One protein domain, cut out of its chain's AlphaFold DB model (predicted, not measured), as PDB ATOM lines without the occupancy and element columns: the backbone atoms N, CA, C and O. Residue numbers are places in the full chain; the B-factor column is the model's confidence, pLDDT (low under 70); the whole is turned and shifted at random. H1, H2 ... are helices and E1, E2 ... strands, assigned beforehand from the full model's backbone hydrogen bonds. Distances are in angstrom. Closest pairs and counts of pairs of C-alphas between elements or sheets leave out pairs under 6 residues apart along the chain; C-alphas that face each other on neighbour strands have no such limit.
ATOM      1  N   LEU A 226     -27.858  37.365 -13.300       59.03
ATOM      2  CA  LEU A 226     -26.998  38.368 -12.669       59.03
ATOM      3  C   LEU A 226     -25.561  38.429 -13.225       59.03
ATOM      4  O   LEU A 226     -25.075  39.541 -13.440       59.03
ATOM      5  N   PRO A 227     -24.859  37.308 -13.502       65.25
ATOM      6  CA  PRO A 227     -23.532  37.374 -14.112       65.25
ATOM      7  C   PRO A 227     -23.570  38.000 -15.513       65.25
ATOM      8  O   PRO A 227     -22.667  38.759 -15.870       65.25
ATOM      9  N   ASN A 228     -24.629  37.736 -16.287       70.38
ATOM     10  CA  ASN A 228     -24.826  38.340 -17.606       70.38
ATOM     11  C   ASN A 228     -25.103  39.839 -17.479       70.38
ATOM     12  O   ASN A 228     -24.488  40.632 -18.188       70.38
ATOM     13  N   MET A 229     -25.941  40.237 -16.521       71.19
ATOM     14  CA  MET A 229     -26.245  41.642 -16.247       71.19
ATOM     15  C   MET A 229     -25.003  42.432 -15.831       71.19
ATOM     16  O   MET A 229     -24.753  43.512 -16.362       71.19
ATOM     17  N   GLU A 230     -24.165  41.882 -14.955       76.19
ATOM     18  CA  GLU A 230     -22.899  42.521 -14.581       76.19
ATOM     19  C   GLU A 230     -21.931  42.625 -15.768       76.19
ATOM     20  O   GLU A 230     -21.291  43.661 -15.965       76.19
ATOM     21  N   ARG A 231     -21.852  41.599 -16.626       80.56
ATOM     22  CA  ARG A 231     -21.059  41.679 -17.864       80.56
ATOM     23  C   ARG A 231     -21.607  42.740 -18.826       80.56
ATOM     24  O   ARG A 231     -20.813  43.478 -19.411       80.56
ATOM     25  N   MET A 232     -22.928  42.858 -18.954       83.31
ATOM     26  CA  MET A 232     -23.584  43.876 -19.782       83.31
ATOM     27  C   MET A 232     -23.328  45.283 -19.262       83.31
ATOM     28  O   MET A 232     -22.880  46.141 -20.018       83.31
ATOM     29  N   LYS A 233     -23.518  45.505 -17.963       82.81
ATOM     30  CA  LYS A 233     -23.220  46.777 -17.303       82.81
ATOM     31  C   LYS A 233     -21.761  47.189 -17.516       82.81
ATOM     32  O   LYS A 233     -21.497  48.326 -17.898       82.81
ATOM     33  N   LYS A 234     -20.809  46.262 -17.356       86.50
ATOM     34  CA  LYS A 234     -19.385  46.519 -17.636       86.50
ATOM     35  C   LYS A 234     -19.126  46.874 -19.098       86.50
ATOM     36  O   LYS A 234     -18.318  47.760 -19.372       86.50
ATOM     37  N   ALA A 235     -19.803  46.216 -20.040       87.31
ATOM     38  CA  ALA A 235     -19.691  46.543 -21.460       87.31
ATOM     39  C   ALA A 235     -20.228  47.952 -21.765       87.31
ATOM     40  O   ALA A 235     -19.563  48.712 -22.468       87.31
ATOM     41  N   VAL A 236     -21.367  48.325 -21.174       88.81
ATOM     42  CA  VAL A 236     -21.974  49.665 -21.261       88.81
ATOM     43  C   VAL A 236     -21.011  50.729 -20.726       88.81
ATOM     44  O   VAL A 236     -20.692  51.677 -21.440       88.81
ATOM     45  N   ILE A 237     -20.473  50.535 -19.519       87.38
ATOM     46  CA  ILE A 237     -19.483  51.431 -18.894       87.38
ATOM     47  C   ILE A 237     -18.247  51.582 -19.783       87.38
ATOM     48  O   ILE A 237     -17.820  52.697 -20.090       87.38
ATOM     49  N   LYS A 238     -17.688  50.462 -20.250       92.12
ATOM     50  CA  LYS A 238     -16.499  50.456 -21.107       92.12
ATOM     51  C   LYS A 238     -16.747  51.189 -22.422       92.12
ATOM     52  O   LYS A 238     -15.889  51.970 -22.838       92.12
ATOM     53  N   LYS A 239     -17.888  50.951 -23.078       93.12
ATOM     54  CA  LYS A 239     -18.250  51.635 -24.325       93.12
ATOM     55  C   LYS A 239     -18.387  53.133 -24.093       93.12
ATOM     56  O   LYS A 239     -17.775  53.899 -24.828       93.12
ATOM     57  N   PHE A 240     -19.109  53.530 -23.047       92.88
ATOM     58  CA  PHE A 240     -19.313  54.934 -22.712       92.88
ATOM     59  C   PHE A 240     -17.980  55.653 -22.480       92.88
ATOM     60  O   PHE A 240     -17.694  56.636 -23.153       92.88
ATOM     61  N   LEU A 241     -17.107  55.118 -21.617       92.56
ATOM     62  CA  LEU A 241     -15.787  55.709 -21.355       92.56
ATOM     63  C   LEU A 241     -14.911  55.764 -22.613       92.56
ATOM     64  O   LEU A 241     -14.175  56.729 -22.809       92.56
ATOM     65  N   THR A 242     -14.987  54.743 -23.470       93.88
ATOM     66  CA  THR A 242     -14.248  54.712 -24.742       93.88
ATOM     67  C   THR A 242     -14.726  55.815 -25.682       93.88
ATOM     68  O   THR A 242     -13.905  56.529 -26.253       93.88
ATOM     69  N   ASP A 243     -16.040  55.985 -25.822       93.06
ATOM     70  CA  ASP A 243     -16.615  57.001 -26.698       93.06
ATOM     71  C   ASP A 243     -16.341  58.403 -26.169       93.06
ATOM     72  O   ASP A 243     -15.904  59.257 -26.934       93.06
ATOM     73  N   VAL A 244     -16.507  58.634 -24.866       91.44
ATOM     74  CA  VAL A 244     -16.188  59.916 -24.226       91.44
ATOM     75  C   VAL A 244     -14.736  60.327 -24.499       91.44
ATOM     76  O   VAL A 244     -14.483  61.472 -24.879       91.44
ATOM     77  N   LYS A 245     -13.791  59.385 -24.367       90.81
ATOM     78  CA  LYS A 245     -12.352  59.620 -24.582       90.81
ATOM     79  C   LYS A 245     -11.950  59.712 -26.053       90.81
ATOM     80  O   LYS A 245     -10.834  60.138 -26.336       90.81
ATOM     81  N   ASN A 246     -12.815  59.317 -26.986       94.00
ATOM     82  CA  ASN A 246     -12.557  59.410 -28.418       94.00
ATOM     83  C   ASN A 246     -13.081  60.749 -28.969       94.00
ATOM     84  O   ASN A 246     -14.292  60.872 -29.165       94.00
ATOM     85  N   PRO A 247     -12.212  61.715 -29.334       91.81
ATOM     86  CA  PRO A 247     -12.643  63.038 -29.798       91.81
ATOM     87  C   PRO A 247     -13.486  63.012 -31.081       91.81
ATOM     88  O   PRO A 247     -14.151  63.991 -31.413       91.81
ATOM     89  N   GLN A 248     -13.433  61.911 -31.836       94.56
ATOM     90  CA  GLN A 248     -14.202  61.747 -33.067       94.56
ATOM     91  C   GLN A 248     -15.606  61.183 -32.834       94.56
ATOM     92  O   GLN A 248     -16.425  61.248 -33.752       94.56
ATOM     93  N   SER A 249     -15.901  60.653 -31.643       93.56
ATOM     94  CA  SER A 249     -17.219  60.097 -31.343       93.56
ATOM     95  C   SER A 249     -18.276  61.197 -31.227       93.56
ATOM     96  O   SER A 249     -17.992  62.327 -30.813       93.56
ATOM     97  N   ASP A 250     -19.518  60.857 -31.564       92.81
ATOM     98  CA  ASP A 250     -20.642  61.788 -31.439       92.81
ATOM     99  C   ASP A 250     -20.915  62.152 -29.977       92.81
ATOM    100  O   ASP A 250     -21.234  63.301 -29.680       92.81
ATOM    101  N   LEU A 251     -20.700  61.211 -29.051       91.62
ATOM    102  CA  LEU A 251     -20.810  61.462 -27.617       91.62
ATOM    103  C   LEU A 251     -19.777  62.491 -27.144       91.62
ATOM    104  O   LEU A 251     -20.142  63.446 -26.468       91.62
ATOM    105  N   SER A 252     -18.504  62.339 -27.517       90.81
ATOM    106  CA  SER A 252     -17.446  63.281 -27.123       90.81
ATOM    107  C   SER A 252     -17.718  64.681 -27.678       90.81
ATOM    108  O   SER A 252     -17.633  65.672 -26.953       90.81
ATOM    109  N   LYS A 253     -18.152  64.767 -28.943       91.56
ATOM    110  CA  LYS A 253     -18.574  66.025 -29.576       91.56
ATOM    111  C   LYS A 253     -19.770  66.655 -28.865       91.56
ATOM    112  O   LYS A 253     -19.771  67.865 -28.661       91.56
ATOM    113  N   LEU A 254     -20.765  65.858 -28.476       90.44
ATOM    114  CA  LEU A 254     -21.931  66.327 -27.729       90.44
ATOM    115  C   LEU A 254     -21.540  66.853 -26.346       90.44
ATOM    116  O   LEU A 254     -21.948  67.952 -25.992       90.44
ATOM    117  N   LEU A 255     -20.734  66.111 -25.581       87.94
ATOM    118  CA  LEU A 255     -20.268  66.552 -24.262       87.94
ATOM    119  C   LEU A 255     -19.420  67.819 -24.364       87.94
ATOM    120  O   LEU A 255     -19.586  68.736 -23.562       87.94
ATOM    121  N   LYS A 256     -18.554  67.901 -25.381       86.81
ATOM    122  CA  LYS A 256     -17.800  69.118 -25.675       86.81
ATOM    123  C   LYS A 256     -18.739  70.277 -25.989       86.81
ATOM    124  O   LYS A 256     -18.567  71.334 -25.406       86.81
ATOM    125  N   LYS A 257     -19.754  70.068 -26.831       86.50
ATOM    126  CA  LYS A 257     -20.759  71.090 -27.139       86.50
ATOM    127  C   LYS A 257     -21.512  71.544 -25.884       86.50
ATOM    128  O   LYS A 257     -21.650  72.737 -25.685       86.50
ATOM    129  N   ILE A 258     -21.947  70.625 -25.022       82.62
ATOM    130  CA  ILE A 258     -22.594  70.953 -23.738       82.62
ATOM    131  C   ILE A 258     -21.661  71.810 -22.869       82.62
ATOM    132  O   ILE A 258     -22.091  72.803 -22.281       82.62
ATOM    133  N   ASN A 259     -20.375  71.462 -22.802       78.88
ATOM    134  CA  ASN A 259     -19.388  72.266 -22.091       78.88
ATOM    135  C   ASN A 259     -19.188  73.639 -22.752       78.88
ATOM    136  O   ASN A 259     -19.280  74.642 -22.058       78.88
ATOM    137  N   ASP A 260     -19.012  73.714 -24.069       78.44
ATOM    138  CA  ASP A 260     -18.827  74.966 -24.815       78.44
ATOM    139  C   ASP A 260     -20.056  75.895 -24.695       78.44
ATOM    140  O   ASP A 260     -19.904  77.091 -24.447       78.44
ATOM    141  N   ASP A 261     -21.272  75.346 -24.769       71.44
ATOM    142  CA  ASP A 261     -22.539  76.079 -24.618       71.44
ATOM    143  C   ASP A 261     -22.738  76.590 -23.176       71.44
ATOM    144  O   ASP A 261     -23.424  77.585 -22.951       71.44
ATOM    145  N   THR A 262     -22.111  75.943 -22.187       64.81
ATOM    146  CA  THR A 262     -22.111  76.391 -20.779       64.81
ATOM    147  C   THR A 262     -20.911  77.278 -20.421       64.81
ATOM    148  O   THR A 262     -20.870  77.855 -19.332       64.81
ATOM    149  N   ILE A 263     -19.957  77.443 -21.347       56.31
ATOM    150  CA  ILE A 263     -18.785  78.330 -21.253       56.31
ATOM    151  C   ILE A 263     -19.131  79.778 -21.676       56.31
ATOM    152  O   ILE A 263     -18.248  80.629 -21.757       56.31
ATOM    153  N   ASP A 264     -20.416  80.141 -21.807       48.44
ATOM    154  CA  ASP A 264     -20.925  81.500 -22.107       48.44
ATOM    155  C   ASP A 264     -20.545  82.617 -21.091       48.44
ATOM    156  O   ASP A 264     -21.027  83.750 -21.163       48.44
ATOM    157  N   GLY A 265     -19.616  82.335 -20.174       46.50
ATOM    158  CA  GLY A 265     -18.832  83.333 -19.451       46.50
ATOM    159  C   GLY A 265     -18.914  83.246 -17.931       46.50
ATOM    160  O   GLY A 265     -18.416  84.152 -17.261       46.50
ATOM    161  N   ARG A 266     -19.533  82.202 -17.356       47.09
ATOM    162  CA  ARG A 266     -19.766  82.114 -15.895       47.09
ATOM    163  C   ARG A 266     -19.127  80.927 -15.175       47.09
ATOM    164  O   ARG A 266     -19.070  80.965 -13.950       47.09
ATOM    165  N   ASN A 267     -18.594  79.927 -15.881       47.50
ATOM    166  CA  ASN A 267     -17.854  78.834 -15.247       47.50
ATOM    167  C   ASN A 267     -16.631  78.429 -16.089       47.50
ATOM    168  O   ASN A 267     -16.770  77.809 -17.138       47.50
ATOM    169  N   ARG A 268     -15.424  78.822 -15.653       50.72
ATOM    170  CA  ARG A 268     -14.164  78.604 -16.398       50.72
ATOM    171  C   ARG A 268     -13.699  77.142 -16.424       50.72
ATOM    172  O   ARG A 268     -12.807  76.825 -17.200       50.72
ATOM    173  N   GLU A 269     -14.288  76.277 -15.602       52.97
ATOM    174  CA  GLU A 269     -13.861  74.879 -15.431       52.97
ATOM    175  C   GLU A 269     -14.707  73.874 -16.242       52.97
ATOM    176  O   GLU A 269     -14.419  72.682 -16.230       52.97
ATOM    177  N   GLY A 270     -15.705  74.349 -17.003       55.09
ATOM    178  CA  GLY A 270     -16.699  73.496 -17.661       55.09
ATOM    179  C   GLY A 270     -17.778  73.049 -16.672       55.09
ATOM    180  O   GLY A 270     -17.514  72.837 -15.491       55.09
ATOM    181  N   SER A 271     -19.034  72.971 -17.114       67.50
ATOM    182  CA  SER A 271     -20.124  72.571 -16.215       67.50
ATOM    183  C   SER A 271     -20.166  71.063 -15.983       67.50
ATOM    184  O   SER A 271     -20.661  70.634 -14.946       67.50
ATOM    185  N   LEU A 272     -19.641  70.259 -16.913       73.56
ATOM    186  CA  LEU A 272     -19.714  68.804 -16.879       73.56
ATOM    187  C   LEU A 272     -18.325  68.182 -16.715       73.56
ATOM    188  O   LEU A 272     -17.456  68.327 -17.578       73.56
ATOM    189  N   ILE A 273     -18.151  67.438 -15.621       74.50
ATOM    190  CA  ILE A 273     -16.940  66.656 -15.369       74.50
ATOM    191  C   ILE A 273     -16.951  65.455 -16.315       74.50
ATOM    192  O   ILE A 273     -17.875  64.638 -16.300       74.50
ATOM    193  N   ILE A 274     -15.926  65.364 -17.160       81.94
ATOM    194  CA  ILE A 274     -15.758  64.244 -18.079       81.94
ATOM    195  C   ILE A 274     -15.283  63.027 -17.271       81.94
ATOM    196  O   ILE A 274     -14.245  63.114 -16.619       81.94
ATOM    197  N   PRO A 275     -16.010  61.897 -17.294       82.56
ATOM    198  CA  PRO A 275     -15.657  60.728 -16.497       82.56
ATOM    199  C   PRO A 275     -14.360  60.085 -17.000       82.56
ATOM    200  O   PRO A 275     -14.201  59.814 -18.196       82.56
ATOM    201  N   GLU A 276     -13.439  59.788 -16.083       82.56
ATOM    202  CA  GLU A 276     -12.161  59.146 -16.401       82.56
ATOM    203  C   GLU A 276     -12.193  57.639 -16.130       82.56
ATOM    204  O   GLU A 276     -11.462  56.869 -16.770       82.56
ATOM    205  N   SER A 277     -13.068  57.213 -15.222       81.69
ATOM    206  CA  SER A 277     -13.155  55.857 -14.698       81.69
ATOM    207  C   SER A 277     -14.603  55.401 -14.487       81.69
ATOM    208  O   SER A 277     -15.554  56.175 -14.557       81.69
ATOM    209  N   GLU A 278     -14.776  54.108 -14.205       75.62
ATOM    210  CA  GLU A 278     -16.072  53.529 -13.828       75.62
ATOM    211  C   GLU A 278     -16.652  54.157 -12.550       75.62
ATOM    212  O   GLU A 278     -17.867  54.266 -12.416       75.62
ATOM    213  N   LEU A 279     -15.792  54.610 -11.630       70.75
ATOM    214  CA  LEU A 279     -16.195  55.194 -10.347       70.75
ATOM    215  C   LEU A 279     -16.905  56.544 -10.494       70.75
ATOM    216  O   LEU A 279     -17.654  56.939  -9.597       70.75
ATOM    217  N   ASP A 280     -16.686  57.215 -11.623       70.25
ATOM    218  CA  ASP A 280     -17.272  58.515 -11.943       70.25
ATOM    219  C   ASP A 280     -18.696  58.382 -12.505       70.25
ATOM    220  O   ASP A 280     -19.382  59.380 -12.716       70.25
ATOM    221  N   LEU A 281     -19.151  57.150 -12.766       75.44
ATOM    222  CA  LEU A 281     -20.416  56.869 -13.431       75.44
ATOM    223  C   LEU A 281     -21.445  56.283 -12.468       75.44
ATOM    224  O   LEU A 281     -21.215  55.276 -11.798       75.44
ATOM    225  N   GLN A 282     -22.650  56.852 -12.486       76.25
ATOM    226  CA  GLN A 282     -23.825  56.206 -11.917       76.25
ATOM    227  C   GLN A 282     -24.621  55.536 -13.038       76.25
ATOM    228  O   GLN A 282     -25.158  56.214 -13.912       76.25
ATOM    229  N   VAL A 283     -24.702  54.204 -12.996       75.56
ATOM    230  CA  VAL A 283     -25.369  53.391 -14.023       75.56
ATOM    231  C   VAL A 283     -26.573  52.671 -13.431       75.56
ATOM    232  O   VAL A 283     -26.444  51.957 -12.436       75.56
ATOM    233  N   VAL A 284     -27.736  52.840 -14.054       71.75
ATOM    234  CA  VAL A 284     -29.015  52.271 -13.616       71.75
ATOM    235  C   VAL A 284     -29.612  51.425 -14.735       71.75
ATOM    236  O   VAL A 284     -29.631  51.848 -15.884       71.75
ATOM    237  N   LEU A 285     -30.116  50.238 -14.405       72.06
ATOM    238  CA  LEU A 285     -30.894  49.413 -15.328       72.06
ATOM    239  C   LEU A 285     -32.321  49.973 -15.444       72.06
ATOM    240  O   LEU A 285     -32.997  50.123 -14.428       72.06
ATOM    241  N   LEU A 286     -32.775  50.274 -16.662       68.62
ATOM    242  CA  LEU A 286     -34.113  50.807 -16.937       68.62
ATOM    243  C   LEU A 286     -35.121  49.706 -17.266       68.62
ATOM    244  O   LEU A 286     -36.205  49.650 -16.689       68.62
ATOM    245  N   SER A 287     -34.763  48.849 -18.215       72.44
ATOM    246  CA  SER A 287     -35.611  47.775 -18.724       72.44
ATOM    247  C   SER A 287     -34.763  46.591 -19.142       72.44
ATOM    248  O   SER A 287     -33.565  46.706 -19.400       72.44
ATOM    249  N   ARG A 288     -35.410  45.431 -19.187       69.81
ATOM    250  CA  ARG A 288     -34.803  44.177 -19.601       69.81
ATOM    251  C   ARG A 288     -35.799  43.384 -20.423       69.81
ATOM    252  O   ARG A 288     -36.979  43.329 -20.077       69.81
ATOM    253  N   MET A 289     -35.293  42.746 -21.463       69.88
ATOM    254  CA  MET A 289     -36.017  41.769 -22.250       69.88
ATOM    255  C   MET A 289     -35.195  40.489 -22.293       69.88
ATOM    256  O   MET A 289     -34.070  40.457 -22.791       69.88
ATOM    257  N   GLU A 290     -35.753  39.430 -21.726       62.91
ATOM    258  CA  GLU A 290     -35.187  38.102 -21.882       62.91
ATOM    259  C   GLU A 290     -35.658  37.549 -23.222       62.91
ATOM    260  O   GLU A 290     -36.852  37.339 -23.434       62.91
ATOM    261  N   ILE A 291     -34.711  37.379 -24.139       59.62
ATOM    262  CA  ILE A 291     -34.939  36.695 -25.403       59.62
ATOM    263  C   ILE A 291     -34.321  35.317 -25.224       59.62
ATOM    264  O   ILE A 291     -33.099  35.190 -25.094       59.62
ATOM    265  N   GLU A 292     -35.176  34.299 -25.148       53.41
ATOM    266  CA  GLU A 292     -34.727  32.913 -25.144       53.41
ATOM    267  C   GLU A 292     -33.960  32.683 -26.448       53.41
ATOM    268  O   GLU A 292     -34.510  32.789 -27.545       53.41
ATOM    269  N   ALA A 293     -32.647  32.493 -26.325       56.09
ATOM    270  CA  ALA A 293     -31.753  32.470 -27.468       56.09
ATOM    271  C   ALA A 293     -31.900  31.137 -28.212       56.09
ATOM    272  O   ALA A 293     -31.130  30.203 -27.988       56.09
ATOM    273  N   THR A 294     -32.887  31.046 -29.099       57.97
ATOM    274  CA  THR A 294     -32.998  29.924 -30.028       57.97
ATOM    275  C   THR A 294     -32.253  30.270 -31.316       57.97
ATOM    276  O   THR A 294     -32.404  31.348 -31.898       57.97
ATOM    277  N   TRP A 295     -31.404  29.348 -31.778       66.56
ATOM    278  CA  TRP A 295     -30.683  29.512 -33.045       66.56
ATOM    279  C   TRP A 295     -31.614  29.516 -34.262       66.56
ATOM    280  O   TRP A 295     -31.189  29.947 -35.332       66.56
ATOM    281  N   ASP A 296     -32.886  29.155 -34.064       57.28
ATOM    282  CA  ASP A 296     -33.985  29.324 -35.020       57.28
ATOM    283  C   ASP A 296     -34.177  30.768 -35.484       57.28
ATOM    284  O   ASP A 296     -34.624  31.013 -36.605       57.28
ATOM    285  N   TYR A 297     -33.836  31.736 -34.628       55.81
ATOM    286  CA  TYR A 297     -33.870  33.162 -34.959       55.81
ATOM    287  C   TYR A 297     -32.476  33.715 -35.291       55.81
ATOM    288  O   TYR A 297     -32.302  34.922 -35.466       55.81
ATOM    289  N   GLY A 298     -31.470  32.839 -35.384       69.31
ATOM    290  CA  GLY A 298     -30.100  33.196 -35.710       69.31
ATOM    291  C   GLY A 298     -29.911  33.494 -37.197       69.31
ATOM    292  O   GLY A 298     -30.397  32.784 -38.073       69.31
ATOM    293  N   SER A 299     -29.143  34.535 -37.507       82.06
ATOM    294  CA  SER A 299     -28.722  34.823 -38.879       82.06
ATOM    295  C   SER A 299     -27.462  34.033 -39.239       82.06
ATOM    296  O   SER A 299     -26.515  33.961 -38.453       82.06
ATOM    297  N   PHE A 300     -27.424  33.453 -40.441       83.50
ATOM    298  CA  PHE A 300     -26.242  32.768 -40.965       83.50
ATOM    299  C   PHE A 300     -25.487  33.659 -41.948       83.50
ATOM    300  O   PHE A 300     -26.029  34.073 -42.975       83.50
ATOM    301  N   LYS A 301     -24.210  33.927 -41.670       84.31
ATOM    302  CA  LYS A 301     -23.335  34.668 -42.584       84.31
ATOM    303  C   LYS A 301     -21.908  34.144 -42.499       84.31
ATOM    304  O   LYS A 301     -21.350  34.030 -41.415       84.31
ATOM    305  N   ASN A 302     -21.299  33.856 -43.650       85.56
ATOM    306  CA  ASN A 302     -19.894  33.439 -43.760       85.56
ATOM    307  C   ASN A 302     -19.516  32.239 -42.864       85.56
ATOM    308  O   ASN A 302     -18.444  32.227 -42.258       85.56
ATOM    309  N   GLY A 303     -20.391  31.233 -42.753       82.81
ATOM    310  CA  GLY A 303     -20.127  30.064 -41.904       82.81
ATOM    311  C   GLY A 303     -20.316  30.318 -40.406       82.81
ATOM    312  O   GLY A 303     -19.884  29.500 -39.595       82.81
ATOM    313  N   VAL A 304     -20.924  31.444 -40.021       84.62
ATOM    314  CA  VAL A 304     -21.184  31.811 -38.627       84.62
ATOM    315  C   VAL A 304     -22.679  32.016 -38.425       84.62
ATOM    316  O   VAL A 304     -23.298  32.827 -39.114       84.62
ATOM    317  N   CYS A 305     -23.239  31.294 -37.459       84.69
ATOM    318  CA  CYS A 305     -24.562  31.572 -36.920       84.69
ATOM    319  C   CYS A 305     -24.453  32.651 -35.854       84.69
ATOM    320  O   CYS A 305     -23.571  32.578 -34.999       84.69
ATOM    321  N   THR A 306     -25.331  33.647 -35.920       85.69
ATOM    322  CA  THR A 306     -25.394  34.770 -34.983       85.69
ATOM    323  C   THR A 306     -26.808  34.879 -34.437       85.69
ATOM    324  O   THR A 306     -27.714  35.207 -35.200       85.69
ATOM    325  N   ALA A 307     -26.996  34.622 -33.147       83.94
ATOM    326  CA  ALA A 307     -28.272  34.770 -32.455       83.94
ATOM    327  C   ALA A 307     -28.202  35.915 -31.439       83.94
ATOM    328  O   ALA A 307     -27.187  36.095 -30.760       83.94
ATOM    329  N   THR A 308     -29.288  36.676 -31.333       81.38
ATOM    330  CA  THR A 308     -29.454  37.691 -30.289       81.38
ATOM    331  C   THR A 308     -30.057  37.029 -29.058       81.38
ATOM    332  O   THR A 308     -31.079  36.354 -29.153       81.38
ATOM    333  N   GLY A 309     -29.391  37.181 -27.919       80.81
ATOM    334  CA  GLY A 309     -29.904  36.764 -26.621       80.81
ATOM    335  C   GLY A 309     -30.533  37.938 -25.882       80.81
ATOM    336  O   GLY A 309     -31.197  38.780 -26.471       80.81
ATOM    337  N   GLU A 310     -30.298  38.002 -24.576       79.50
ATOM    338  CA  GLU A 310     -30.828  39.043 -23.695       79.50
ATOM    339  C   GLU A 310     -30.541  40.474 -24.183       79.50
ATOM    340  O   GLU A 310     -29.423  40.788 -24.607       79.50
ATOM    341  N   GLU A 311     -31.535  41.349 -24.027       83.62
ATOM    342  CA  GLU A 311     -31.426  42.791 -24.243       83.62
ATOM    343  C   GLU A 311     -31.714  43.553 -22.945       83.62
ATOM    344  O   GLU A 311     -32.549  43.156 -22.124       83.62
ATOM    345  N   ALA A 312     -31.030  44.674 -22.755       83.25
ATOM    346  CA  ALA A 312     -31.222  45.545 -21.611       83.25
ATOM    347  C   ALA A 312     -31.004  47.011 -21.988       83.25
ATOM    348  O   ALA A 312     -30.169  47.339 -22.828       83.25
ATOM    349  N   ASP A 313     -31.723  47.891 -21.301       83.81
ATOM    350  CA  ASP A 313     -31.547  49.333 -21.402       83.81
ATOM    351  C   ASP A 313     -30.916  49.848 -20.113       83.81
ATOM    352  O   ASP A 313     -31.433  49.620 -19.017       83.81
ATOM    353  N   TYR A 314     -29.815  50.576 -20.235       86.31
ATOM    354  CA  TYR A 314     -29.123  51.215 -19.124       86.31
ATOM    355  C   TYR A 314     -29.188  52.728 -19.255       86.31
ATOM    356  O   TYR A 314     -29.167  53.269 -20.354       86.31
ATOM    357  N   ARG A 315     -29.202  53.421 -18.119       86.50
ATOM    358  CA  ARG A 315     -29.048  54.868 -18.031       86.50
ATOM    359  C   ARG A 315     -27.780  55.219 -17.282       86.50
ATOM    360  O   ARG A 315     -27.585  54.756 -16.159       86.50
ATOM    361  N   ILE A 316     -26.956  56.062 -17.885       86.00
ATOM    362  CA  ILE A 316     -25.799  56.685 -17.247       86.00
ATOM    363  C   ILE A 316     -26.162  58.116 -16.876       86.00
ATOM    364  O   ILE A 316     -26.681  58.858 -17.708       86.00
ATOM    365  N   PHE A 317     -25.864  58.502 -15.638       81.12
ATOM    366  CA  PHE A 317     -26.002  59.874 -15.167       81.12
ATOM    367  C   PHE A 317     -24.631  60.532 -15.022       81.12
ATOM    368  O   PHE A 317     -23.732  59.956 -14.408       81.12
ATOM    369  N   LEU A 318     -24.499  61.749 -15.551       80.69
ATOM    370  CA  LEU A 318     -23.353  62.628 -15.339       80.69
ATOM    371  C   LEU A 318     -23.800  63.867 -14.565       80.69
ATOM    372  O   LEU A 318     -24.734  64.564 -14.969       80.69
ATOM    373  N   GLY A 319     -23.132  64.125 -13.444       69.31
ATOM    374  CA  GLY A 319     -23.323  65.339 -12.662       69.31
ATOM    375  C   GLY A 319     -22.533  66.502 -13.253       69.31
ATOM    376  O   GLY A 319     -21.391  66.340 -13.681       69.31
ATOM    377  N   GLY A 320     -23.144  67.680 -13.251       63.47
ATOM    378  CA  GLY A 320     -22.491  68.936 -13.566       63.47
ATOM    379  C   GLY A 320     -22.777  70.002 -12.516       63.47
ATOM    380  O   GLY A 320     -23.824  69.979 -11.865       63.47
ATOM    381  N   PHE A 321     -21.851  70.941 -12.363       58.56
ATOM    382  CA  PHE A 321     -21.976  72.078 -11.456       58.56
ATOM    383  C   PHE A 321     -22.079  73.372 -12.260       58.56
ATOM    384  O   PHE A 321     -21.243  73.653 -13.122       58.56
ATOM    385  N   SER A 322     -23.092  74.187 -11.967       56.47
ATOM    386  CA  SER A 322     -23.159  75.561 -12.465       56.47
ATOM    387  C   SER A 322     -23.187  76.556 -11.304       56.47
ATOM    388  O   SER A 322     -23.994  76.456 -10.376       56.47
ATOM    389  N   ASN A 323     -22.277  77.531 -11.363       52.06
ATOM    390  CA  ASN A 323     -22.250  78.669 -10.452       52.06
ATOM    391  C   ASN A 323     -23.006  79.827 -11.105       52.06
ATOM    392  O   ASN A 323     -22.462  80.564 -11.930       52.06
ATOM    393  N   MET A 324     -24.276  80.006 -10.743       53.47
ATOM    394  CA  MET A 324     -25.061  81.162 -11.175       53.47
ATOM    395  C   MET A 324     -25.261  82.111  -9.997       53.47
ATOM    396  O   MET A 324     -25.870  81.727  -9.007       53.47
ATOM    397  N   ARG A 325     -24.732  83.343 -10.121       49.06
ATOM    398  CA  ARG A 325     -24.941  84.529  -9.253       49.06
ATOM    399  C   ARG A 325     -25.685  84.236  -7.930       49.06
ATOM    400  O   ARG A 325     -26.837  84.626  -7.774       49.06
ATOM    401  N   GLY A 326     -25.005  83.578  -6.987       54.44
ATOM    402  CA  GLY A 326     -25.494  83.362  -5.618       54.44
ATOM    403  C   GLY A 326     -25.922  81.938  -5.242       54.44
ATOM    404  O   GLY A 326     -26.312  81.745  -4.095       54.44
ATOM    405  N   GLY A 327     -25.829  80.941  -6.132       53.34
ATOM    406  CA  GLY A 327     -26.115  79.543  -5.787       53.34
ATOM    407  C   GLY A 327     -25.404  78.514  -6.670       53.34
ATOM    408  O   GLY A 327     -25.123  78.776  -7.842       53.34
ATOM    409  N   ASN A 328     -25.138  77.340  -6.086       57.06
ATOM    410  CA  ASN A 328     -24.621  76.165  -6.786       57.06
ATOM    411  C   ASN A 328     -25.813  75.325  -7.252       57.06
ATOM    412  O   ASN A 328     -26.558  74.810  -6.417       57.06
ATOM    413  N   TYR A 329     -25.988  75.170  -8.562       57.56
ATOM    414  CA  TYR A 329     -26.997  74.274  -9.121       57.56
ATOM    415  C   TYR A 329     -26.321  73.003  -9.633       57.56
ATOM    416  O   TYR A 329     -25.347  73.060 -10.388       57.56
ATOM    417  N   LEU A 330     -26.842  71.852  -9.204       63.38
ATOM    418  CA  LEU A 330     -26.449  70.558  -9.743       63.38
ATOM    419  C   LEU A 330     -27.312  70.277 -10.977       63.38
ATOM    420  O   LEU A 330     -28.532  70.157 -10.866       63.38
ATOM    421  N   HIS A 331     -26.688  70.167 -12.143       67.75
ATOM    422  CA  HIS A 331     -27.347  69.660 -13.341       67.75
ATOM    423  C   HIS A 331     -27.033  68.175 -13.486       67.75
ATOM    424  O   HIS A 331     -25.923  67.734 -13.197       67.75
ATOM    425  N   THR A 332     -28.008  67.381 -13.917       75.56
ATOM    426  CA  THR A 332     -27.797  65.961 -14.194       75.56
ATOM    427  C   THR A 332     -28.143  65.685 -15.642       75.56
ATOM    428  O   THR A 332     -29.264  65.935 -16.078       75.56
ATOM    429  N   TYR A 333     -27.171  65.159 -16.374       82.69
ATOM    430  CA  TYR A 333     -27.322  64.731 -17.754       82.69
ATOM    431  C   TYR A 333     -27.512  63.220 -17.767       82.69
ATOM    432  O   TYR A 333     -26.801  62.503 -17.062       82.69
ATOM    433  N   ALA A 334     -28.477  62.738 -18.544       86.94
ATOM    434  CA  ALA A 334     -28.801  61.323 -18.631       86.94
ATOM    435  C   ALA A 334     -28.561  60.799 -20.048       86.94
ATOM    436  O   ALA A 334     -28.901  61.456 -21.033       86.94
ATOM    437  N   PHE A 335     -27.994  59.601 -20.140       90.06
ATOM    438  CA  PHE A 335     -27.713  58.917 -21.398       90.06
ATOM    439  C   PHE A 335     -28.300  57.517 -21.341       90.06
ATOM    440  O   PHE A 335     -27.954  56.757 -20.439       90.06
ATOM    441  N   ASP A 336     -29.159  57.183 -22.296       90.19
ATOM    442  CA  ASP A 336     -29.740  55.852 -22.446       90.19
ATOM    443  C   ASP A 336     -28.881  55.024 -23.404       90.19
ATOM    444  O   ASP A 336     -28.491  55.497 -24.474       90.19
ATOM    445  N   LEU A 337     -28.574  53.792 -23.006       93.06
ATOM    446  CA  LEU A 337     -27.774  52.839 -23.759       93.06
ATOM    447  C   LEU A 337     -28.535  51.527 -23.880       93.06
ATOM    448  O   LEU A 337     -28.881  50.921 -22.866       93.06
ATOM    449  N   GLN A 338     -28.734  51.070 -25.113       89.31
ATOM    450  CA  GLN A 338     -29.259  49.736 -25.381       89.31
ATOM    451  C   GLN A 338     -28.085  48.768 -25.532       89.31
ATOM    452  O   GLN A 338     -27.140  49.030 -26.282       89.31
ATOM    453  N   VAL A 339     -28.135  47.657 -24.806       88.12
ATOM    454  CA  VAL A 339     -27.130  46.596 -24.860       88.12
ATOM    455  C   VAL A 339     -27.803  45.265 -25.135       88.12
ATOM    456  O   VAL A 339     -28.865  44.965 -24.592       88.12
ATOM    457  N   ARG A 340     -27.159  44.450 -25.963       88.19
ATOM    458  CA  ARG A 340     -27.621  43.112 -26.310       88.19
ATOM    459  C   ARG A 340     -26.499  42.097 -26.218       88.19
ATOM    460  O   ARG A 340     -25.332  42.386 -26.490       88.19
ATOM    461  N   ARG A 341     -26.860  40.880 -25.839       84.38
ATOM    462  CA  ARG A 341     -25.976  39.718 -25.891       84.38
ATOM    463  C   ARG A 341     -26.052  39.106 -27.281       84.38
ATOM    464  O   ARG A 341     -27.139  38.858 -27.790       84.38
ATOM    465  N   ILE A 342     -24.900  38.819 -27.871       85.06
ATOM    466  CA  ILE A 342     -24.796  38.144 -29.161       85.06
ATOM    467  C   ILE A 342     -24.061  36.828 -28.976       85.06
ATOM    468  O   ILE A 342     -22.940  36.779 -28.472       85.06
ATOM    469  N   LEU A 343     -24.688  35.752 -29.427       81.44
ATOM    470  CA  LEU A 343     -24.084  34.435 -29.501       81.44
ATOM    471  C   LEU A 343     -23.648  34.188 -30.934       81.44
ATOM    472  O   LEU A 343     -24.459  34.235 -31.857       81.44
ATOM    473  N   ARG A 344     -22.358  33.915 -31.122       84.88
ATOM    474  CA  ARG A 344     -21.798  33.531 -32.415       84.88
ATOM    475  C   ARG A 344     -21.242  32.129 -32.341       84.88
ATOM    476  O   ARG A 344     -20.539  31.775 -31.401       84.88
ATOM    477  N   MET A 345     -21.502  31.345 -33.370       83.12
ATOM    478  CA  MET A 345     -20.980  29.993 -33.463       83.12
ATOM    479  C   MET A 345     -20.525  29.713 -34.884       83.12
ATOM    480  O   MET A 345     -21.256  29.942 -35.848       83.12
ATOM    481  N   LYS A 346     -19.306  29.188 -35.013       82.50
ATOM    482  CA  LYS A 346     -18.792  28.743 -36.305       82.50
ATOM    483  C   LYS A 346     -19.384  27.380 -36.645       82.50
ATOM    484  O   LYS A 346     -19.170  26.405 -35.924       82.50
ATOM    485  N   VAL A 347     -20.092  27.314 -37.761       76.81
ATOM    486  CA  VAL A 347     -20.699  26.086 -38.271       76.81
ATOM    487  C   VAL A 347     -19.730  25.420 -39.242       76.81
ATOM    488  O   VAL A 347     -19.107  26.084 -40.074       76.81
ATOM    489  N   LYS A 348     -19.567  24.099 -39.127       72.69
ATOM    490  CA  LYS A 348     -18.812  23.309 -40.104       72.69
ATOM    491  C   LYS A 348     -19.768  22.830 -41.202       72.69
ATOM    492  O   LYS A 348     -20.783  22.206 -40.911       72.69
ATOM    493  N   GLY A 349     -19.419  23.089 -42.461       71.19
ATOM    494  CA  GLY A 349     -20.209  22.670 -43.627       71.19
ATOM    495  C   GLY A 349     -21.330  23.645 -44.006       71.19
ATOM    496  O   GLY A 349     -21.269  24.829 -43.686       71.19
ATOM    497  N   THR A 350     -22.337  23.148 -44.728       63.28
ATOM    498  CA  THR A 350     -23.447  23.930 -45.316       63.28
ATOM    499  C   THR A 350     -24.717  23.940 -44.458       63.28
ATOM    500  O   THR A 350     -25.810  24.133 -44.986       63.28
ATOM    501  N   LYS A 351     -24.597  23.667 -43.156       66.25
ATOM    502  CA  LYS A 351     -25.745  23.540 -42.250       66.25
ATOM    503  C   LYS A 351     -26.375  24.888 -41.910       66.25
ATOM    504  O   LYS A 351     -25.677  25.903 -41.838       66.25
ATOM    505  N   SER A 352     -27.688  24.872 -41.699       72.75
ATOM    506  CA  SER A 352     -28.462  26.041 -41.277       72.75
ATOM    507  C   SER A 352     -28.316  26.276 -39.765       72.75
ATOM    508  O   SER A 352     -27.883  25.383 -39.035       72.75
ATOM    509  N   CYS A 353     -28.673  27.470 -39.276       71.56
ATOM    510  CA  CYS A 353     -28.682  27.733 -37.830       71.56
ATOM    511  C   CYS A 353     -29.753  26.925 -37.085       71.56
ATOM    512  O   CYS A 353     -29.561  26.609 -35.913       71.56
ATOM    513  N   ASN A 354     -30.816  26.519 -37.782       67.81
ATOM    514  CA  ASN A 354     -31.940  25.770 -37.215       67.81
ATOM    515  C   ASN A 354     -31.580  24.295 -36.984       67.81
ATOM    516  O   ASN A 354     -32.114  23.659 -36.082       67.81
ATOM    517  N   ASP A 355     -30.589  23.773 -37.717       67.25
ATOM    518  CA  ASP A 355     -30.085  22.399 -37.554       67.25
ATOM    519  C   ASP A 355     -29.456  22.167 -36.160       67.25
ATOM    520  O   ASP A 355     -29.047  21.052 -35.832       67.25
ATOM    521  N   PHE A 356     -29.325  23.223 -35.349       61.38
ATOM    522  CA  PHE A 356     -28.779  23.186 -33.998       61.38
ATOM    523  C   PHE A 356     -29.743  22.600 -32.956       61.38
ATOM    524  O   PHE A 356     -29.275  21.979 -32.006       61.38
ATOM    525  N   LEU A 357     -31.061  22.778 -33.106       53.53
ATOM    526  CA  LEU A 357     -32.031  22.345 -32.086       53.53
ATOM    527  C   LEU A 357     -32.336  20.844 -32.116       53.53
ATOM    528  O   LEU A 357     -32.813  20.296 -31.127       53.53
ATOM    529  N   GLU A 358     -32.045  20.171 -33.228       49.53
ATOM    530  CA  GLU A 358     -32.412  18.765 -33.448       49.53
ATOM    531  C   GLU A 358     -31.296  17.769 -33.077       49.53
ATOM    532  O   GLU A 358     -31.445  16.562 -33.261       49.53
ATOM    533  N   SER A 359     -30.150  18.246 -32.577       51.44
ATOM    534  CA  SER A 359     -28.939  17.437 -32.402       51.44
ATOM    535  C   SER A 359     -28.502  17.349 -30.934       51.44
ATOM    536  O   SER A 359     -27.872  18.267 -30.413       51.44
ATOM    537  N   ASP A 360     -28.674  16.177 -30.316       45.72
ATOM    538  CA  ASP A 360     -28.176  15.862 -28.962       45.72
ATOM    539  C   ASP A 360     -26.629  15.830 -28.843       45.72
ATOM    540  O   ASP A 360     -26.079  15.707 -27.749       45.72
ATOM    541  N   SER A 361     -25.889  15.951 -29.956       49.09
ATOM    542  CA  SER A 361     -24.418  15.850 -30.019       49.09
ATOM    543  C   SER A 361     -23.752  17.169 -30.442       49.09
ATOM    544  O   SER A 361     -23.144  17.293 -31.508       49.09
ATOM    545  N   TYR A 362     -23.847  18.174 -29.571       53.41
ATOM    546  CA  TYR A 362     -23.361  19.546 -29.791       53.41
ATOM    547  C   TYR A 362     -21.865  19.665 -30.141       53.41
ATOM    548  O   TYR A 362     -21.477  20.493 -30.964       53.41
ATOM    549  N   ALA A 363     -21.002  18.841 -29.538       51.91
ATOM    550  CA  ALA A 363     -19.549  19.032 -29.606       51.91
ATOM    551  C   ALA A 363     -18.894  18.510 -30.899       51.91
ATOM    552  O   ALA A 363     -17.790  18.930 -31.246       51.91
ATOM    553  N   SER A 364     -19.543  17.584 -31.616       53.72
ATOM    554  CA  SER A 364     -18.932  16.913 -32.776       53.72
ATOM    555  C   SER A 364     -19.138  17.670 -34.096       53.72
ATOM    556  O   SER A 364     -18.299  17.595 -34.997       53.72
ATOM    557  N   LEU A 365     -20.221  18.447 -34.198       53.47
ATOM    558  CA  LEU A 365     -20.667  19.086 -35.440       53.47
ATOM    559  C   LEU A 365     -20.328  20.584 -35.536       53.47
ATOM    560  O   LEU A 365     -20.269  21.125 -36.641       53.47
ATOM    561  N   TYR A 366     -20.048  21.249 -34.414       61.66
ATOM    562  CA  TYR A 366     -19.933  22.709 -34.351       61.66
ATOM    563  C   TYR A 366     -18.622  23.170 -33.698       61.66
ATOM    564  O   TYR A 366     -17.945  22.417 -33.000       61.66
ATOM    565  N   GLY A 367     -18.195  24.395 -34.018       63.50
ATOM    566  CA  GLY A 367     -17.050  25.040 -33.375       63.50
ATOM    567  C   GLY A 367     -17.400  25.615 -31.997       63.50
ATOM    568  O   GLY A 367     -18.565  25.592 -31.599       63.50
ATOM    569  N   PRO A 368     -16.415  26.168 -31.265       68.62
ATOM    570  CA  PRO A 368     -16.683  26.844 -30.001       68.62
ATOM    571  C   PRO A 368     -17.696  27.976 -30.205       68.62
ATOM    572  O   PRO A 368     -17.612  28.734 -31.176       68.62
ATOM    573  N   THR A 369     -18.652  28.077 -29.283       70.75
ATOM    574  CA  THR A 369     -19.568  29.217 -29.224       70.75
ATOM    575  C   THR A 369     -18.842  30.372 -28.552       70.75
ATOM    576  O   THR A 369     -18.292  30.226 -27.462       70.75
ATOM    577  N   THR A 370     -18.821  31.517 -29.216       79.81
ATOM    578  CA  THR A 370     -18.301  32.771 -28.679       79.81
ATOM    579  C   THR A 370     -19.465  33.660 -28.287       79.81
ATOM    580  O   THR A 370     -20.402  33.853 -29.060       79.81
ATOM    581  N   GLU A 371     -19.388  34.218 -27.090       79.38
ATOM    582  CA  GLU A 371     -20.375  35.152 -26.577       79.38
ATOM    583  C   GLU A 371     -19.800  36.566 -26.562       79.38
ATOM    584  O   GLU A 371     -18.749  36.820 -25.967       79.38
ATOM    585  N   GLU A 372     -20.525  37.488 -27.180       86.12
ATOM    586  CA  GLU A 372     -20.204  38.904 -27.260       86.12
ATOM    587  C   GLU A 372     -21.321  39.734 -26.626       86.12
ATOM    588  O   GLU A 372     -22.477  39.320 -26.553       86.12
ATOM    589  N   ILE A 373     -20.970  40.928 -26.158       85.44
ATOM    590  CA  ILE A 373     -21.930  41.923 -25.690       85.44
ATOM    591  C   ILE A 373     -21.746  43.151 -26.565       85.44
ATOM    592  O   ILE A 373     -20.647  43.707 -26.625       85.44
ATOM    593  N   GLU A 374     -22.813  43.555 -27.240       88.50
ATOM    594  CA  GLU A 374     -22.836  44.709 -28.127       88.50
ATOM    595  C   GLU A 374     -23.658  45.830 -27.493       88.50
ATOM    596  O   GLU A 374     -24.744  45.597 -26.968       88.50
ATOM    597  N   VAL A 375     -23.123  47.049 -27.527       88.94
ATOM    598  CA  VAL A 375     -23.818  48.266 -27.094       88.94
ATOM    599  C   VAL A 375     -24.201  49.024 -28.359       88.94
ATOM    600  O   VAL A 375     -23.321  49.553 -29.041       88.94
ATOM    601  N   ASP A 376     -25.493  49.037 -28.676       83.06
ATOM    602  CA  ASP A 376     -26.006  49.425 -29.995       83.06
ATOM    603  C   ASP A 376     -26.006  50.940 -30.204       83.06
ATOM    604  O   ASP A 376     -25.629  51.439 -31.263       83.06
ATOM    605  N   SER A 377     -26.449  51.694 -29.198       84.00
ATOM    606  CA  SER A 377     -26.556  53.148 -29.298       84.00
ATOM    607  C   SER A 377     -26.422  53.830 -27.944       84.00
ATOM    608  O   SER A 377     -26.674  53.227 -26.902       84.00
ATOM    609  N   ILE A 378     -26.010  55.100 -27.979       89.06
ATOM    610  CA  ILE A 378     -25.983  56.008 -26.830       89.06
ATOM    611  C   ILE A 378     -26.843  57.209 -27.202       89.06
ATOM    612  O   ILE A 378     -26.535  57.916 -28.160       89.06
ATOM    613  N   SER A 379     -27.921  57.432 -26.459       89.62
ATOM    614  CA  SER A 379     -28.875  58.512 -26.712       89.62
ATOM    615  C   SER A 379     -28.922  59.465 -25.526       89.62
ATOM    616  O   SER A 379     -29.132  59.038 -24.394       89.62
ATOM    617  N   TYR A 380     -28.744  60.761 -25.769       87.88
ATOM    618  CA  TYR A 380     -28.914  61.778 -24.733       87.88
ATOM    619  C   TYR A 380     -30.397  62.003 -24.422       87.88
ATOM    620  O   TYR A 380     -31.225  62.102 -25.330       87.88
ATOM    621  N   VAL A 381     -30.721  62.088 -23.135       84.62
ATOM    622  CA  VAL A 381     -32.070  62.346 -22.636       84.62
ATOM    623  C   VAL A 381     -32.121  63.773 -22.112       84.62
ATOM    624  O   VAL A 381     -31.535  64.082 -21.074       84.62
ATOM    625  N   GLU A 382     -32.838  64.638 -22.826       75.88
ATOM    626  CA  GLU A 382     -33.061  66.012 -22.381       75.88
ATOM    627  C   GLU A 382     -33.840  66.039 -21.052       75.88
ATOM    628  O   GLU A 382     -34.859  65.342 -20.924       75.88
TER     629      GLU A 382
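This is residues 226 to 382 of the 384 residues of an uncharacterized protein of Bdellovibrio bacteriovorus (UniProt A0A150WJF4). A long, narrow, twisted sheet, built on the hairpin of the long strands E3 and E4 with E5 beside E4 and E1 beside part of E3, curls round helix H1 near the middle of its length. H2 is over the sheet toward the end with the turn from E3 to E4; at the other end lie short E2, the long link 348 to 361 and small H3, where residues 358 to 363 stick out. Along the chain the 157 printed residues, with three named helices and five named strands, run H1, H2, E1, E2, E3, E4, H3 and E5; the class is mixed, helices and strands, and the sheet is branched, with the antiparallel neighbour pairs E1 and E3, E2 and E3, E3 and E4, and E4 and E5. The whole is loose, with a radius of gyration of the C-alphas of 21.0 A, and a rod spanning 71 by 29 by 23 A.

H1, residues 226 to 245, is on the sheet, which curls round it; its closest C-alphas to E5, residues 366 to 381, are Val 236 and Val 375, 6.3 A apart. With residues 243 to 245 alone it touches H2, residues 250 to 262, at a steep tilt of 60 degrees, the same way; the closest C-alphas are Val 244 and Ser 252, 4.6 A. H2 is on the sheet at a height of 9.1 A. E1, residues 282 to 289, and E2, residues 299 to 301, lie on one side of E3, residues 304 to 324; E4, residues 327 to 347, lies on the other side. E2, E3 and E4 form a meander, each strand the antiparallel neighbour of the one before. Within hydrogen-bond range are N 286 and O 313 of E1 and E3, 2.8 A; N 299 and O 306 of E2 and E3, 2.8 A; N 314 and O 337 of E3 and E4, 2.8 A; and N 342 and O 372 of E4 and E5, 2.8 A. H3, residues 362 to 365, is not on the sheet. In H1 and H2 every O i to N i+4 pair is within range; H3 is too short for one.

H1 begins at C-alpha 226 (-26.998, 38.368, -12.669) and is 28.4 A long; H2 is 18.1 A and E1 21.5 A. E3 is 56.6 A long and bends by 63 degrees at residue 307; E4 is 62.8 A. E2 and H3 are short; E5, 43.1 A, ends at C-alpha 381 (-32.070, 62.346, -22.636).

The C-alphas of Gly 326 and Ser 364 are the two farthest apart, 72.1 A. The printed part has no cut; its long links are H2 to E1 and E4 to H3. Its mean pLDDT is 74.7, with 54 residues under 70, among them 262 to 271, 288 to 298, 319 to 331 and 354 to 368.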